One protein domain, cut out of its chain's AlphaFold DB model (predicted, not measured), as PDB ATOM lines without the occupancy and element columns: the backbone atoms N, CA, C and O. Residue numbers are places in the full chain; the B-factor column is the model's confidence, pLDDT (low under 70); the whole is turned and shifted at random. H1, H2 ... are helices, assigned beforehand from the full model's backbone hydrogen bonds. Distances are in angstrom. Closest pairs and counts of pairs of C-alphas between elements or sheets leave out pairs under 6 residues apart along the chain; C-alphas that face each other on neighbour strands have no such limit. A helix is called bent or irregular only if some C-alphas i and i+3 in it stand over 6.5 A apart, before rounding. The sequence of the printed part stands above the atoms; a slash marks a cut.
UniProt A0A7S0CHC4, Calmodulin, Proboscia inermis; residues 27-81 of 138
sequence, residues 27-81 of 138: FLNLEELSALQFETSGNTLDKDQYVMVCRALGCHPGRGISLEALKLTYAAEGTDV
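AT A GLANCE: This is residues 27 to 81 of the 138 residues of the protein "Calmodulin" of Proboscia inermis (UniProt A0A7S0CHC4). Three short helices make three sides of an open frame: H1 and H3 are the two facing sides and run roughly the same way, and H2 crosses at the end where both of them begin, making a corner with the start of H1 and pointing its last residues toward H3. The helix sides have few backbone contacts with one another; a short antiparallel pairing of residues 27 to 28 with residues 65 to 66 joins the start of the printed part to the stretch just before H3, and residues 74 to 80 stick out at the other end of H3. The printed part has 55 residues with three named helices, in the order H1, H2, H3, and no named strand, and its class is all helix. By its radius of gyration of the C-alphas, 10.4 A, it is compact, and the C-alphas span 27 by 21 by 16 A along their three main axes.

HOW THE PARTS SIT: Begin at Phe 27 and Leu 28, which pair as strands do with Ile 65 and Ser 66, antiparallel, in stretches too short to be named. Just after them look for H1, residues 30 to 41, and then, past a tight link of 5 residues, for H2, residues 47 to 56. H1 and H2 are close but not clearly touching, with 2 pairs of C-alphas within 8 A. Their closest C-alphas are those of Leu 30 and Tyr 50, 6.5 A apart. Their lines stand at 88 degrees, about perpendicular, and their centres are 13.3 A apart. A short link of 10 residues then leads from H2 to H3, residues 67 to 75. H2 and H3 are near each other: no pair of their C-alphas is within 8 A, but 5 pairs are within 10 A. H1 and H3 are apart. No two of these helices form a hairpin. As you read the N and O atoms of H1, H2 and H3, you will find each O i to N i+4 pair inside them within hydrogen-bond range.

IN THESE COORDINATES: Find C-alpha 30 at (-25.117, 47.879, 30.522); from there H1 runs with falling y to C-alpha 41 at (-23.352, 32.498, 31.918), 15.5 A from first to last C-alpha. It is the longest helix, with 12 residues. Look next at C-alpha 47, where H2 begins; its 10 residues run with rising x to C-alpha 56 at (-16.610, 47.069, 42.790), and its first and last C-alphas are 14.2 A apart. After the link of residues 57 to 66, H3 begins at C-alpha 67, and its y falls as it did in H1. It has 9 residues and ends at C-alpha 75, at (-7.934, 37.970, 37.080), 12.2 A from its first C-alpha. None of the three helices is bent or irregular.

THE WHOLE: The two C-alphas farthest apart are those of Gly 62, in the link from H2 to H3, and Asp 80, 27.1 A from each other. From the first printed C-alpha, that of Phe 27, to the last, that of Val 81, the distance is 18.1 A. Look at residues 74 to 80, of which 74 to 75 belong to H3: this stretch stands free, with no C-alpha 8 or more residues away along the chain within 10 A. The printed part has no cut, and neither link between its helices is long. In the B-factor column the mean pLDDT of the printed part is 87.0, and confidence is low, under 70, at residues 77 to 78.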
ATOM      1  N   PHE A  27     -15.540  50.894  26.139       91.31
ATOM      2  CA  PHE A  27     -16.261  50.722  27.389       91.31
ATOM      3  C   PHE A  27     -17.529  49.893  27.177       91.31
ATOM      4  O   PHE A  27     -18.440  50.277  26.471       91.31
ATOM      5  N   LEU A  28     -17.666  48.790  27.909       90.56
ATOM      6  CA  LEU A  28     -18.905  48.019  27.864       90.56
ATOM      7  C   LEU A  28     -19.982  48.706  28.699       90.56
ATOM      8  O   LEU A  28     -19.872  48.794  29.931       90.56
ATOM      9  N   ASN A  29     -21.033  49.172  28.034       92.31
ATOM     10  CA  ASN A  29     -22.222  49.688  28.697       92.31
ATOM     11  C   ASN A  29     -23.089  48.543  29.277       92.31
ATOM     12  O   ASN A  29     -22.749  47.362  29.187       92.31
ATOM     13  N   LEU A  30     -24.218  48.876  29.916       91.00
ATOM     14  CA  LEU A  30     -25.117  47.879  30.522       91.00
ATOM     15  C   LEU A  30     -25.609  46.833  29.509       91.00
ATOM     16  O   LEU A  30     -25.683  45.653  29.843       91.00
ATOM     17  N   GLU A  31     -25.985  47.262  28.305       90.69
ATOM     18  CA  GLU A  31     -26.559  46.380  27.286       90.69
ATOM     19  C   GLU A  31     -25.498  45.415  26.750       90.69
ATOM     20  O   GLU A  31     -25.741  44.211  26.671       90.69
ATOM     21  N   GLU A  32     -24.299  45.921  26.474       91.88
ATOM     22  CA  GLU A  32     -23.174  45.132  25.965       91.88
ATOM     23  C   GLU A  32     -22.633  44.166  27.016       91.88
ATOM     24  O   GLU A  32     -22.405  42.988  26.732       91.88
ATOM     25  N   LEU A  33     -22.493  44.627  28.262       88.94
ATOM     26  CA  LEU A  33     -22.067  43.765  29.356       88.94
ATOM     27  C   LEU A  33     -23.132  42.712  29.682       88.94
ATOM     28  O   LEU A  33     -22.792  41.560  29.946       88.94
ATOM     29  N   SER A  34     -24.422  43.065  29.629       90.31
ATOM     30  CA  SER A  34     -25.500  42.087  29.797       90.31
ATOM     31  C   SER A  34     -25.511  41.058  28.668       90.31
ATOM     32  O   SER A  34     -25.829  39.899  28.931       90.31
ATOM     33  N   ALA A  35     -25.195  41.446  27.430       88.62
ATOM     34  CA  ALA A  35     -25.074  40.510  26.315       88.62
ATOM     35  C   ALA A  35     -23.904  39.540  26.532       88.62
ATOM     36  O   ALA A  35     -24.075  38.331  26.393       88.62
ATOM     37  N   LEU A  36     -22.753  40.051  26.974       87.88
ATOM     38  CA  LEU A  36     -21.595  39.233  27.336       87.88
ATOM     39  C   LEU A  36     -21.915  38.254  28.475       87.88
ATOM     40  O   LEU A  36     -21.581  37.072  28.393       87.88
ATOM     41  N   GLN A  37     -22.589  38.716  29.530       87.94
ATOM     42  CA  GLN A  37     -22.990  37.865  30.654       87.94
ATOM     43  C   GLN A  37     -23.993  36.787  30.218       87.94
ATOM     44  O   GLN A  37     -23.929  35.647  30.685       87.94
ATOM     45  N   PHE A  38     -24.897  37.134  29.302       88.62
ATOM     46  CA  PHE A  38     -25.876  36.204  28.761       88.62
ATOM     47  C   PHE A  38     -25.210  35.109  27.923       88.62
ATOM     48  O   PHE A  38     -25.516  33.940  28.124       88.62
ATOM     49  N   GLU A  39     -24.255  35.455  27.062       86.50
ATOM     50  CA  GLU A  39     -23.545  34.474  26.228       86.50
ATOM     51  C   GLU A  39     -22.658  33.533  27.065       86.50
ATOM     52  O   GLU A  39     -22.555  32.335  26.818       86.50
ATOM     53  N   THR A  40     -22.014  34.066  28.105       84.19
ATOM     54  CA  THR A  40     -21.066  33.301  28.934       84.19
ATOM     55  C   THR A  40     -21.762  32.466  30.008       84.19
ATOM     56  O   THR A  40     -21.459  31.282  30.195       84.19
ATOM     57  N   SER A  41     -22.707  33.070  30.730       80.88
ATOM     58  CA  SER A  41     -23.352  32.498  31.918       80.88
ATOM     59  C   SER A  41     -24.817  32.113  31.697       80.88
ATOM     60  O   SER A  41     -25.420  31.518  32.588       80.88
ATOM     61  N   GLY A  42     -25.419  32.473  30.559       82.94
ATOM     62  CA  GLY A  42     -26.849  32.277  30.284       82.94
ATOM     63  C   GLY A  42     -27.774  33.259  31.011       82.94
ATOM     64  O   GLY A  42     -28.995  33.165  30.880       82.94
ATOM     65  N   ASN A  43     -27.218  34.198  31.783       83.44
ATOM     66  CA  ASN A  43     -27.969  35.115  32.635       83.44
ATOM     67  C   ASN A  43     -27.816  36.558  32.159       83.44
ATOM     68  O   ASN A  43     -26.715  37.019  31.878       83.44
ATOM     69  N   THR A  44     -28.929  37.286  32.125       86.38
ATOM     70  CA  THR A  44     -28.930  38.729  31.867       86.38
ATOM     71  C   THR A  44     -28.546  39.499  33.121       86.38
ATOM     72  O   THR A  44     -28.960  39.132  34.222       86.38
ATOM     73  N   LEU A  45     -27.803  40.585  32.942       86.56
ATOM     74  CA  LEU A  45     -27.372  41.453  34.027       86.56
ATOM     75  C   LEU A  45     -28.382  42.591  34.208       86.56
ATOM     76  O   LEU A  45     -28.647  43.340  33.270       86.56
ATOM     77  N   ASP A  46     -28.937  42.735  35.411       91.62
ATOM     78  CA  ASP A  46     -29.824  43.863  35.711       91.62
ATOM     79  C   ASP A  46     -29.028  45.152  35.992       91.62
ATOM     80  O   ASP A  46     -27.852  45.119  36.367       91.62
ATOM     81  N   LYS A  47     -29.679  46.311  35.854       90.06
ATOM     82  CA  LYS A  47     -29.075  47.622  36.099       90.06
ATOM     83  C   LYS A  47     -28.508  47.743  37.514       90.06
ATOM     84  O   LYS A  47     -27.423  48.300  37.674       90.06
ATOM     85  N   ASP A  48     -29.189  47.208  38.525       90.94
ATOM     86  CA  ASP A  48     -28.679  47.217  39.903       90.94
ATOM     87  C   ASP A  48     -27.402  46.375  40.047       90.94
ATOM     88  O   ASP A  48     -26.430  46.806  40.674       90.94
ATOM     89  N   GLN A  49     -27.353  45.204  39.402       90.31
ATOM     90  CA  GLN A  49     -26.163  44.348  39.398       90.31
ATOM     91  C   GLN A  49     -24.997  45.023  38.680       90.31
ATOM     92  O   GLN A  49     -23.881  45.049  39.196       90.31
ATOM     93  N   TYR A  50     -25.261  45.637  37.532       89.62
ATOM     94  CA  TYR A  50     -24.277  46.411  36.791       89.62
ATOM     95  C   TYR A  50     -23.697  47.564  37.614       89.62
ATOM     96  O   TYR A  50     -22.481  47.720  37.681       89.62
ATOM     97  N   VAL A  51     -24.534  48.328  38.325       91.50
ATOM     98  CA  VAL A  51     -24.062  49.402  39.216       91.50
ATOM     99  C   VAL A  51     -23.168  48.848  40.331       91.50
ATOM    100  O   VAL A  51     -22.161  49.479  40.666       91.50
ATOM    101  N   MET A  52     -23.492  47.676  40.888       89.81
ATOM    102  CA  MET A  52     -22.639  47.011  41.879       89.81
ATOM    103  C   MET A  52     -21.288  46.593  41.292       89.81
ATOM    104  O   MET A  52     -20.263  46.860  41.916       89.81
ATOM    105  N   VAL A  53     -21.266  46.012  40.090       87.94
ATOM    106  CA  VAL A  53     -20.025  45.632  39.395       87.94
ATOM    107  C   VAL A  53     -19.178  46.869  39.090       87.94
ATOM    108  O   VAL A  53     -17.993  46.900  39.418       87.94
ATOM    109  N   CYS A  54     -19.782  47.932  38.553       89.81
ATOM    110  CA  CYS A  54     -19.086  49.193  38.314       89.81
ATOM    111  C   CYS A  54     -18.482  49.755  39.606       89.81
ATOM    112  O   CYS A  54     -17.317  50.139  39.614       89.81
ATOM    113  N   ARG A  55     -19.231  49.750  40.718       89.69
ATOM    114  CA  ARG A  55     -18.719  50.183  42.028       89.69
ATOM    115  C   ARG A  55     -17.565  49.319  42.524       89.69
ATOM    116  O   ARG A  55     -16.593  49.873  43.026       89.69
ATOM    117  N   ALA A  56     -17.659  47.998  42.377       88.31
ATOM    118  CA  ALA A  56     -16.610  47.069  42.790       88.31
ATOM    119  C   ALA A  56     -15.304  47.289  42.008       88.31
ATOM    120  O   ALA A  56     -14.222  47.205  42.580       88.31
ATOM    121  N   LEU A  57     -15.411  47.633  40.722       85.88
ATOM    122  CA  LEU A  57     -14.277  47.878  39.827       85.88
ATOM    123  C   LEU A  57     -13.833  49.352  39.782       85.88
ATOM    124  O   LEU A  57     -12.942  49.699  39.010       85.88
ATOM    125  N   GLY A  58     -14.465  50.241  40.556       86.31
ATOM    126  CA  GLY A  58     -14.168  51.679  40.538       86.31
ATOM    127  C   GLY A  58     -14.536  52.393  39.228       86.31
ATOM    128  O   GLY A  58     -14.009  53.465  38.941       86.31
ATOM    129  N   CYS A  59     -15.427  51.809  38.426       88.00
ATOM    130  CA  CYS A  59     -15.917  52.364  37.166       88.00
ATOM    131  C   CYS A  59     -17.213  53.167  37.361       88.00
ATOM    132  O   CYS A  59     -17.974  52.964  38.311       88.00
ATOM    133  N   HIS A  60     -17.505  54.069  36.422       88.06
ATOM    134  CA  HIS A  60     -18.761  54.815  36.416       88.06
ATOM    135  C   HIS A  60     -19.814  54.093  35.565       88.06
ATOM    136  O   HIS A  60     -19.581  53.900  34.373       88.06
ATOM    137  N   PRO A  61     -21.008  53.778  36.106       87.06
ATOM    138  CA  PRO A  61     -22.042  53.067  35.352       87.06
ATOM    139  C   PRO A  61     -22.544  53.851  34.132       87.06
ATOM    140  O   PRO A  61     -22.961  53.247  33.152       87.06
ATOM    141  N   GLY A  62     -22.470  55.187  34.161       84.88
ATOM    142  CA  GLY A  62     -22.815  56.036  33.015       84.88
ATOM    143  C   GLY A  62     -21.735  56.130  31.933       84.88
ATOM    144  O   GLY A  62     -21.987  56.758  30.915       84.88
ATOM    145  N   ARG A  63     -20.540  55.567  32.163       86.44
ATOM    146  CA  ARG A  63     -19.460  55.509  31.169       86.44
ATOM    147  C   ARG A  63     -19.214  54.087  30.667       86.44
ATOM    148  O   ARG A  63     -18.881  53.945  29.511       86.44
ATOM    149  N   GLY A  64     -19.378  53.070  31.513       88.56
ATOM    150  CA  GLY A  64     -19.115  51.683  31.130       88.56
ATOM    151  C   GLY A  64     -17.960  51.047  31.889       88.56
ATOM    152  O   GLY A  64     -17.265  51.689  32.688       88.56
ATOM    153  N   ILE A  65     -17.766  49.757  31.640       90.25
ATOM    154  CA  ILE A  65     -16.625  48.990  32.135       90.25
ATOM    155  C   ILE A  65     -15.541  48.994  31.067       90.25
ATOM    156  O   ILE A  65     -15.737  48.491  29.969       90.25
ATOM    157  N   SER A  66     -14.377  49.541  31.410       91.69
ATOM    158  CA  SER A  66     -13.219  49.515  30.514       91.69
ATOM    159  C   SER A  66     -12.620  48.113  30.381       91.69
ATOM    160  O   SER A  66     -12.715  47.290  31.298       91.69
ATOM    161  N   LEU A  67     -11.885  47.883  29.293       90.25
ATOM    162  CA  LEU A  67     -11.109  46.659  29.084       90.25
ATOM    163  C   LEU A  67     -10.221  46.286  30.287       90.25
ATOM    164  O   LEU A  67     -10.132  45.115  30.650       90.25
ATOM    165  N   GLU A  68      -9.572  47.264  30.919       89.31
ATOM    166  CA  GLU A  68      -8.703  47.026  32.080       89.31
ATOM    167  C   GLU A  68      -9.496  46.513  33.287       89.31
ATOM    168  O   GLU A  68      -9.084  45.560  33.949       89.31
ATOM    169  N   ALA A  69     -10.674  47.087  33.531       89.19
ATOM    170  CA  ALA A  69     -11.574  46.628  34.582       89.19
ATOM    171  C   ALA A  69     -12.118  45.219  34.291       89.19
ATOM    172  O   ALA A  69     -12.208  44.399  35.201       89.19
ATOM    173  N   LEU A  70     -12.402  44.898  33.024       88.31
ATOM    174  CA  LEU A  70     -12.816  43.552  32.627       88.31
ATOM    175  C   LEU A  70     -11.690  42.523  32.831       88.31
ATOM    176  O   LEU A  70     -11.943  41.425  33.327       88.31
ATOM    177  N   LYS A  71     -10.437  42.875  32.514       88.75
ATOM    178  CA  LYS A  71      -9.268  42.026  32.806       88.75
ATOM    179  C   LYS A  71      -9.117  41.768  34.302       88.75
ATOM    180  O   LYS A  71      -8.813  40.645  34.682       88.75
ATOM    181  N   LEU A  72      -9.349  42.782  35.136       86.81
ATOM    182  CA  LEU A  72      -9.359  42.651  36.596       86.81
ATOM    183  C   LEU A  72     -10.410  41.646  37.073       86.81
ATOM    184  O   LEU A  72     -10.101  40.819  37.927       86.81
ATOM    185  N   THR A  73     -11.611  41.663  36.487       85.25
ATOM    186  CA  THR A  73     -12.649  40.664  36.776       85.25
ATOM    187  C   THR A  73     -12.182  39.252  36.431       85.25
ATOM    188  O   THR A  73     -12.324  38.362  37.257       85.25
ATOM    189  N   TYR A  74     -11.566  39.055  35.260       85.50
ATOM    190  CA  TYR A  74     -11.045  37.742  34.853       85.50
ATOM    191  C   TYR A  74      -9.786  37.299  35.607       85.50
ATOM    192  O   TYR A  74      -9.453  36.116  35.621       85.50
ATOM    193  N   ALA A  75      -9.065  38.246  36.205       84.00
ATOM    194  CA  ALA A  75      -7.934  37.970  37.080       84.00
ATOM    195  C   ALA A  75      -8.374  37.578  38.500       84.00
ATOM    196  O   ALA A  75      -7.544  37.094  39.272       84.00
ATOM    197  N   ALA A  76      -9.645  37.790  38.862       81.62
ATOM    198  CA  ALA A  76     -10.194  37.328  40.127       81.62
ATOM    199  C   ALA A  76     -10.388  35.801  40.118       81.62
ATOM    200  O   ALA A  76     -10.635  35.184  39.082       81.62
ATOM    201  N   GLU A  77     -10.274  35.169  41.288       61.84
ATOM    202  CA  GLU A  77     -10.487  33.725  41.405       61.84
ATOM    203  C   GLU A  77     -11.950  33.359  41.102       61.84
ATOM    204  O   GLU A  77     -12.875  33.949  41.660       61.84
ATOM    205  N   GLY A  78     -12.156  32.353  40.243       67.75
ATOM    206  CA  GLY A  78     -13.482  31.806  39.923       67.75
ATOM    207  C   GLY A  78     -14.015  32.117  38.522       67.75
ATOM    208  O   GLY A  78     -15.131  31.705  38.210       67.75
ATOM    209  N   THR A  79     -13.241  32.797  37.673       76.19
ATOM    210  CA  THR A  79     -13.603  33.069  36.271       76.19
ATOM    211  C   THR A  79     -12.594  32.464  35.300       76.19
ATOM    212  O   THR A  79     -11.395  32.707  35.421       76.19
ATOM    213  N   ASP A  80     -13.078  31.730  34.298       84.88
ATOM    214  CA  ASP A  80     -12.250  31.098  33.269       84.88
ATOM    215  C   ASP A  80     -12.432  31.799  31.919       84.88
ATOM    216  O   ASP A  80     -13.273  31.416  31.104       84.88
ATOM    217  N   VAL A  81     -11.573  32.786  31.633       87.94
ATOM    218  CA  VAL A  81     -11.575  33.518  30.347       87.94
ATOM    219  C   VAL A  81     -11.521  32.588  29.139       87.94
ATOM    220  O   VAL A  81     -12.044  32.897  28.075       87.94
TER     221      VAL A  81